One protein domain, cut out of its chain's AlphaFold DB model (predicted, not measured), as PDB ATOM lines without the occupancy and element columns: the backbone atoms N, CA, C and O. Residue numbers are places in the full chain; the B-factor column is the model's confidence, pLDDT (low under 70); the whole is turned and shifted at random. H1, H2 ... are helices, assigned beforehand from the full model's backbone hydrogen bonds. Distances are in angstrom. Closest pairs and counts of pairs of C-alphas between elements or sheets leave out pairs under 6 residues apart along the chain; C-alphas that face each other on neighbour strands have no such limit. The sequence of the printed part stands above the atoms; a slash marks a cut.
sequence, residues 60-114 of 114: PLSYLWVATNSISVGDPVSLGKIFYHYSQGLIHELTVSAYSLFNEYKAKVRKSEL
ATOM      1  N   PRO A  60     -33.271  20.863 -22.727       83.31
ATOM      2  CA  PRO A  60     -34.083  21.432 -23.811       83.31
ATOM      3  C   PRO A  60     -34.018  22.961 -23.891       83.31
ATOM      4  O   PRO A  60     -33.906  23.521 -24.975       83.31
ATOM      5  N   LEU A  61     -34.025  23.648 -22.744       83.88
ATOM      6  CA  LEU A  61     -33.968  25.111 -22.705       83.88
ATOM      7  C   LEU A  61     -32.596  25.636 -23.129       83.88
ATOM      8  O   LEU A  61     -32.516  26.658 -23.804       83.88
ATOM      9  N   SER A  62     -31.510  24.930 -22.791       80.69
ATOM     10  CA  SER A  62     -30.175  25.326 -23.260       80.69
ATOM     11  C   SER A  62     -30.011  25.225 -24.778       80.69
ATOM     12  O   SER A  62     -29.220  25.978 -25.341       80.69
ATOM     13  N   TYR A  63     -30.789  24.375 -25.460       81.19
ATOM     14  CA  TYR A  63     -30.774  24.313 -26.922       81.19
ATOM     15  C   TYR A  63     -31.359  25.556 -27.590       81.19
ATOM     16  O   TYR A  63     -30.961  25.853 -28.711       81.19
ATOM     17  N   LEU A  64     -32.221  26.329 -26.917       84.25
ATOM     18  CA  LEU A  64     -32.711  27.600 -27.465       84.25
ATOM     19  C   LEU A  64     -31.555  28.566 -27.750       84.25
ATOM     20  O   LEU A  64     -31.565  29.247 -28.769       84.25
ATOM     21  N   TRP A  65     -30.526  28.571 -26.898       82.06
ATOM     22  CA  TRP A  65     -29.326  29.386 -27.107       82.06
ATOM     23  C   TRP A  65     -28.490  28.923 -28.309       82.06
ATOM     24  O   TRP A  65     -27.874  29.727 -29.001       82.06
ATOM     25  N   VAL A  66     -28.462  27.618 -28.574       82.44
ATOM     26  CA  VAL A  66     -27.790  27.066 -29.759       82.44
ATOM     27  C   VAL A  66     -28.601  27.379 -31.021       82.44
ATOM     28  O   VAL A  66     -28.036  27.773 -32.039       82.44
ATOM     29  N   ALA A  67     -29.931  27.273 -30.931       83.62
ATOM     30  CA  ALA A  67     -30.867  27.564 -32.011       83.62
ATOM     31  C   ALA A  67     -30.760  29.008 -32.510       83.62
ATOM     32  O   ALA A  67     -30.682  29.229 -33.717       83.62
ATOM     33  N   THR A  68     -30.696  29.987 -31.603       85.19
ATOM     34  CA  THR A  68     -30.555  31.402 -31.982       85.19
ATOM     35  C   THR A  68     -29.284  31.656 -32.785       85.19
ATOM     36  O   THR A  68     -29.336  32.367 -33.787       85.19
ATOM     37  N   ASN A  69     -28.164  31.033 -32.403       82.75
ATOM     38  CA  ASN A  69     -26.904  31.182 -33.125       82.75
ATOM     39  C   ASN A  69     -26.993  30.613 -34.547       82.75
ATOM     40  O   ASN A  69     -26.687  31.310 -35.509       82.75
ATOM     41  N   SER A  70     -27.465  29.379 -34.721       82.19
ATOM     42  CA  SER A  70     -27.533  28.790 -36.064       82.19
ATOM     43  C   SER A  70     -28.563  29.468 -36.975       82.19
ATOM     44  O   SER A  70     -28.322  29.554 -38.176       82.19
ATOM     45  N   ILE A  71     -29.665  30.001 -36.428       83.81
ATOM     46  CA  ILE A  71     -30.590  30.857 -37.192       83.81
ATOM     47  C   ILE A  71     -29.863  32.124 -37.657       83.81
ATOM     48  O   ILE A  71     -29.965  32.487 -38.824       83.81
ATOM     49  N   SER A  72     -29.092  32.767 -36.773       86.81
ATOM     50  CA  SER A  72     -28.354  33.995 -37.108       86.81
ATOM     51  C   SER A  72     -27.261  33.788 -38.163       86.81
ATOM     52  O   SER A  72     -27.001  34.687 -38.956       86.81
ATOM     53  N   VAL A  73     -26.663  32.593 -38.207       88.06
ATOM     54  CA  VAL A  73     -25.638  32.209 -39.194       88.06
ATOM     55  C   VAL A  73     -26.266  31.645 -40.481       88.06
ATOM     56  O   VAL A  73     -25.570  31.442 -41.470       88.06
ATOM     57  N   GLY A  74     -27.587  31.427 -40.509       87.12
ATOM     58  CA  GLY A  74     -28.292  30.908 -41.681       87.12
ATOM     59  C   GLY A  74     -28.018  29.430 -41.971       87.12
ATOM     60  O   GLY A  74     -28.128  29.010 -43.120       87.12
ATOM     61  N   ASP A  75     -27.685  28.632 -40.949       88.25
ATOM     62  CA  ASP A  75     -27.414  27.193 -41.074       88.25
ATOM     63  C   ASP A  75     -28.497  26.346 -40.371       88.25
ATOM     64  O   ASP A  75     -28.299  25.825 -39.265       88.25
ATOM     65  N   PRO A  76     -29.678  26.190 -40.999       84.94
ATOM     66  CA  PRO A  76     -30.757  25.377 -40.447       84.94
ATOM     67  C   PRO A  76     -30.448  23.873 -40.492       84.94
ATOM     68  O   PRO A  76     -31.027  23.103 -39.723       84.94
ATOM     69  N   VAL A  77     -29.536  23.431 -41.365       88.81
ATOM     70  CA  VAL A  77     -29.189  22.009 -41.512       88.81
ATOM     71  C   VAL A  77     -28.463  21.512 -40.267       88.81
ATOM     72  O   VAL A  77     -28.789  20.438 -39.751       88.81
ATOM     73  N   SER A  78     -27.525  22.299 -39.737       86.00
ATOM     74  CA  SER A  78     -26.851  21.970 -38.479       86.00
ATOM     75  C   SER A  78     -27.825  21.893 -37.301       86.00
ATOM     76  O   SER A  78     -27.705  20.986 -36.477       86.00
ATOM     77  N   LEU A  79     -28.852  22.752 -37.253       86.50
ATOM     78  CA  LEU A  79     -29.911  22.636 -36.240       86.50
ATOM     79  C   LEU A  79     -30.715  21.350 -36.364       86.50
ATOM     80  O   LEU A  79     -30.955  20.685 -35.355       86.50
ATOM     81  N   GLY A  80     -31.092  20.973 -37.586       89.06
ATOM     82  CA  GLY A  80     -31.790  19.715 -37.837       89.06
ATOM     83  C   GLY A  80     -30.993  18.507 -37.338       89.06
ATOM     84  O   GLY A  80     -31.545  17.642 -36.658       89.06
ATOM     85  N   LYS A  81     -29.677  18.476 -37.592       90.12
ATOM     86  CA  LYS A  81     -28.783  17.412 -37.102       90.12
ATOM     87  C   LYS A  81     -28.732  17.354 -35.578       90.12
ATOM     88  O   LYS A  81     -28.829  16.272 -35.004       90.12
ATOM     89  N   ILE A  82     -28.608  18.505 -34.918       87.62
ATOM     90  CA  ILE A  82     -28.592  18.583 -33.453       87.62
ATOM     91  C   ILE A  82     -29.897  18.026 -32.872       87.62
ATOM     92  O   ILE A  82     -29.863  17.196 -31.963       87.62
ATOM     93  N   PHE A  83     -31.042  18.427 -33.428       88.44
ATOM     94  CA  PHE A  83     -32.346  17.935 -32.988       88.44
ATOM     95  C   PHE A  83     -32.504  16.426 -33.210       88.44
ATOM     96  O   PHE A  83     -33.007  15.722 -32.337       88.44
ATOM     97  N   TYR A  84     -32.029  15.916 -34.348       92.00
ATOM     98  CA  TYR A  84     -32.040  14.488 -34.651       92.00
ATOM     99  C   TYR A  84     -31.212  13.673 -33.648       92.00
ATOM    100  O   TYR A  84     -31.698  12.685 -33.104       92.00
ATOM    101  N   HIS A  85     -29.982  14.090 -33.342       90.81
ATOM    102  CA  HIS A  85     -29.162  13.382 -32.353       90.81
ATOM    103  C   HIS A  85     -29.768  13.445 -30.948       90.81
ATOM    104  O   HIS A  85     -29.731  12.458 -30.211       90.81
ATOM    105  N   TYR A  86     -30.369  14.579 -30.591       89.06
ATOM    106  CA  TYR A  86     -31.058  14.721 -29.317       89.06
ATOM    107  C   TYR A  86     -32.277  13.794 -29.207       89.06
ATOM    108  O   TYR A  86     -32.446  13.125 -28.187       89.06
ATOM    109  N   SER A  87     -33.099  13.699 -30.256       90.19
ATOM    110  CA  SER A  87     -34.285  12.835 -30.255       90.19
ATOM    111  C   SER A  87     -33.928  11.351 -30.203       90.19
ATOM    112  O   SER A  87     -34.567  10.606 -29.464       90.19
ATOM    113  N   GLN A  88     -32.866  10.929 -30.896       92.69
ATOM    114  CA  GLN A  88     -32.327   9.569 -30.787       92.69
ATOM    115  C   GLN A  88     -31.934   9.233 -29.339       92.69
ATOM    116  O   GLN A  88     -32.309   8.181 -28.826       92.69
ATOM    117  N   GLY A  89     -31.250  10.156 -28.652       89.25
ATOM    118  CA  GLY A  89     -30.905   9.996 -27.237       89.25
ATOM    119  C   GLY A  89     -32.135   9.894 -26.329       89.25
ATOM    120  O   GLY A  89     -32.191   9.022 -25.466       89.25
ATOM    121  N   LEU A  90     -33.155  10.729 -26.554       89.19
ATOM    122  CA  LEU A  90     -34.405  10.672 -25.788       89.19
ATOM    123  C   LEU A  90     -35.160   9.357 -25.986       89.19
ATOM    124  O   LEU A  90     -35.629   8.773 -25.014       89.19
ATOM    125  N   ILE A  91     -35.281   8.886 -27.229       92.75
ATOM    126  CA  ILE A  91     -35.945   7.612 -27.528       92.75
ATOM    127  C   ILE A  91     -35.209   6.472 -26.827       92.75
ATOM    128  O   ILE A  91     -35.855   5.625 -26.216       92.75
ATOM    129  N   HIS A  92     -33.874   6.475 -26.852       92.69
ATOM    130  CA  HIS A  92     -33.081   5.470 -26.153       92.69
ATOM    131  C   HIS A  92     -33.402   5.434 -24.650       92.69
ATOM    132  O   HIS A  92     -33.806   4.390 -24.140       92.69
ATOM    133  N   GLU A  93     -33.337   6.575 -23.962       90.00
ATOM    134  CA  GLU A  93     -33.656   6.671 -22.529       90.00
ATOM    135  C   GLU A  93     -35.099   6.234 -22.218       90.00
ATOM    136  O   GLU A  93     -35.341   5.474 -21.277       90.00
ATOM    137  N   LEU A  94     -36.069   6.637 -23.047       91.88
ATOM    138  CA  LEU A  94     -37.468   6.229 -22.895       91.88
ATOM    139  C   LEU A  94     -37.651   4.719 -23.071       91.88
ATOM    140  O   LEU A  94     -38.374   4.099 -22.294       91.88
ATOM    141  N   THR A  95     -36.996   4.110 -24.063       92.81
ATOM    142  CA  THR A  95     -37.091   2.659 -24.294       92.81
ATOM    143  C   THR A  95     -36.476   1.858 -23.152       92.81
ATOM    144  O   THR A  95     -37.080   0.886 -22.698       92.81
ATOM    145  N   VAL A  96     -35.325   2.295 -22.631       93.19
ATOM    146  CA  VAL A  96     -34.675   1.670 -21.473       93.19
ATOM    147  C   VAL A  96     -35.570   1.781 -20.239       93.19
ATOM    148  O   VAL A  96     -35.796   0.779 -19.557       93.19
ATOM    149  N   SER A  97     -36.147   2.959 -19.991       91.88
ATOM    150  CA  SER A  97     -37.074   3.171 -18.877       91.88
ATOM    151  C   SER A  97     -38.369   2.370 -19.020       91.88
ATOM    152  O   SER A  97     -38.905   1.892 -18.024       91.88
ATOM    153  N   ALA A  98     -38.905   2.216 -20.230       92.00
ATOM    154  CA  ALA A  98     -40.099   1.408 -20.458       92.00
ATOM    155  C   ALA A  98     -39.815  -0.081 -20.211       92.00
ATOM    156  O   ALA A  98     -40.622  -0.778 -19.594       92.00
ATOM    157  N   TYR A  99     -38.649  -0.562 -20.650       93.00
ATOM    158  CA  TYR A  99     -38.233  -1.947 -20.456       93.00
ATOM    159  C   TYR A  99     -37.993  -2.280 -18.978       93.00
ATOM    160  O   TYR A  99     -38.419  -3.339 -18.508       93.00
ATOM    161  N   SER A 100     -37.356  -1.383 -18.219       92.12
ATOM    162  CA  SER A 100     -37.175  -1.571 -16.775       92.12
ATOM    163  C   SER A 100     -38.519  -1.614 -16.046       92.12
ATOM    164  O   SER A 100     -38.759  -2.537 -15.270       92.12
ATOM    165  N   LEU A 101     -39.433  -0.699 -16.373       91.12
ATOM    166  CA  LEU A 101     -40.761  -0.622 -15.763       91.12
ATOM    167  C   LEU A 101     -41.613  -1.858 -16.089       91.12
ATOM    168  O   LEU A 101     -42.275  -2.413 -15.211       91.12
ATOM    169  N   PHE A 102     -41.536  -2.359 -17.326       92.12
ATOM    170  CA  PHE A 102     -42.171  -3.618 -17.716       92.12
ATOM    171  C   PHE A 102     -41.627  -4.813 -16.919       92.12
ATOM    172  O   PHE A 102     -42.400  -5.639 -16.427       92.12
ATOM    173  N   ASN A 103     -40.306  -4.902 -16.748       90.56
ATOM    174  CA  ASN A 103     -39.683  -5.977 -15.976       90.56
ATOM    175  C   ASN A 103     -40.045  -5.912 -14.489       90.56
ATOM    176  O   ASN A 103     -40.324  -6.952 -13.889       90.56
ATOM    177  N   GLU A 104     -40.090  -4.718 -13.900       89.81
ATOM    178  CA  GLU A 104     -40.540  -4.522 -12.520       89.81
ATOM    179  C   GLU A 104     -42.002  -4.931 -12.336       89.81
ATOM    180  O   GLU A 104     -42.331  -5.633 -11.377       89.81
ATOM    181  N   TYR A 105     -42.875  -4.551 -13.274       87.69
ATOM    182  CA  TYR A 105     -44.280  -4.944 -13.251       87.69
ATOM    183  C   TYR A 105     -44.432  -6.466 -13.342       87.69
ATOM    184  O   TYR A 105     -45.082  -7.081 -12.496       87.69
ATOM    185  N   LYS A 106     -43.749  -7.099 -14.304       87.94
ATOM    186  CA  LYS A 106     -43.730  -8.559 -14.464       87.94
ATOM    187  C   LYS A 106     -43.217  -9.271 -13.208       87.94
ATOM    188  O   LYS A 106     -43.771 -10.294 -12.811       87.94
ATOM    189  N   ALA A 107     -42.177  -8.737 -12.567       84.69
ATOM    190  CA  ALA A 107     -41.626  -9.292 -11.335       84.69
ATOM    191  C   ALA A 107     -42.583  -9.139 -10.140       84.69
ATOM    192  O   ALA A 107     -42.672 -10.054  -9.322       84.69
ATOM    193  N   LYS A 108     -43.314  -8.020 -10.040       82.31
ATOM    194  CA  LYS A 108     -44.352  -7.812  -9.017       82.31
ATOM    195  C   LYS A 108     -45.529  -8.767  -9.184       82.31
ATOM    196  O   LYS A 108     -45.926  -9.381  -8.202       82.31
ATOM    197  N   VAL A 109     -46.041  -8.927 -10.406       81.25
ATOM    198  CA  VAL A 109     -47.142  -9.864 -10.693       81.25
ATOM    199  C   VAL A 109     -46.728 -11.292 -10.330       81.25
ATOM    200  O   VAL A 109     -47.420 -11.946  -9.560       81.25
ATOM    201  N   ARG A 110     -45.529 -11.727 -10.746       66.88
ATOM    202  CA  ARG A 110     -45.002 -13.061 -10.405       66.88
ATOM    203  C   ARG A 110     -44.845 -13.292  -8.891       66.88
ATOM    204  O   ARG A 110     -44.954 -14.425  -8.447       66.88
ATOM    205  N   LYS A 111     -44.568 -12.249  -8.100       66.69
ATOM    206  CA  LYS A 111     -44.481 -12.343  -6.629       66.69
ATOM    207  C   LYS A 111     -45.841 -12.347  -5.926       66.69
ATOM    208  O   LYS A 111     -45.881 -12.708  -4.762       66.69
ATOM    209  N   SER A 112     -46.907 -11.898  -6.588       61.91
ATOM    210  CA  SER A 112     -48.264 -11.874  -6.026       61.91
ATOM    211  C   SER A 112     -49.043 -13.169  -6.275       61.91
ATOM    212  O   SER A 112     -50.092 -13.358  -5.667       61.91
ATOM    213  N   GLU A 113     -48.571 -14.018  -7.192       54.25
ATOM    214  CA  GLU A 113     -49.157 -15.329  -7.518       54.25
ATOM    215  C   GLU A 113     -48.506 -16.497  -6.741       54.25
ATOM    216  O   GLU A 113     -48.916 -17.644  -6.910       54.25
ATOM    217  N   LEU A 114     -47.496 -16.205  -5.911       47.75
ATOM    218  CA  LEU A 114     -46.778 -17.130  -5.021       47.75
ATOM    219  C   LEU A 114     -47.154 -16.852  -3.564       47.75
ATOM    220  O   LEU A 114     -47.272 -17.837  -2.806       47.75
TER     221      LEU A 114
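What this domain is: This is residues 60 to 114 of the 114 residues of the protein "Sigma 1-type opioid receptor" of Syphacia muris (UniProt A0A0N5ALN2). One long helix, H2, makes the length of a lopsided helical hairpin, and the much shorter H1 folds back beside its first part; residues 87 to 114 stick out free beyond it. The printed part has 55 residues with two named helices, H1 then H2, and no named strand; the class is all helix. The whole is extended, a rod spanning 64 by 17 by 7 A, with a radius of gyration of the C-alphas of 19.3 A.

Where its parts are: H2, residues 76 to 112, measures 53.7 A from its first C-alpha to its last, at (-48.264, -11.874, -6.026). H1, residues 60 to 73, measures 20.6 A and begins at C-alpha 60, (-34.083, 21.432, -23.811).

How they stand to each other: H2 touches H1 with residues 76 to 79 alone, and H1 touches H2 with residues 67 to 70 alone. Their closest C-alphas, those of Ser 70 and Pro 76, are 6.4 A apart. The two form a helical hairpin, running opposite ways at a shallow tilt of 17 degrees. In H2 every O i to N i+4 pair is within hydrogen-bond range; in H1, 6 of 10 are.

The domain as a whole: The C-alphas farthest apart, those of Val 73 and Leu 114, are 63.6 A apart. The printed part has no cut, and the link from H1 to H2 is tight. Residues 110 to 114 have pLDDT under 70.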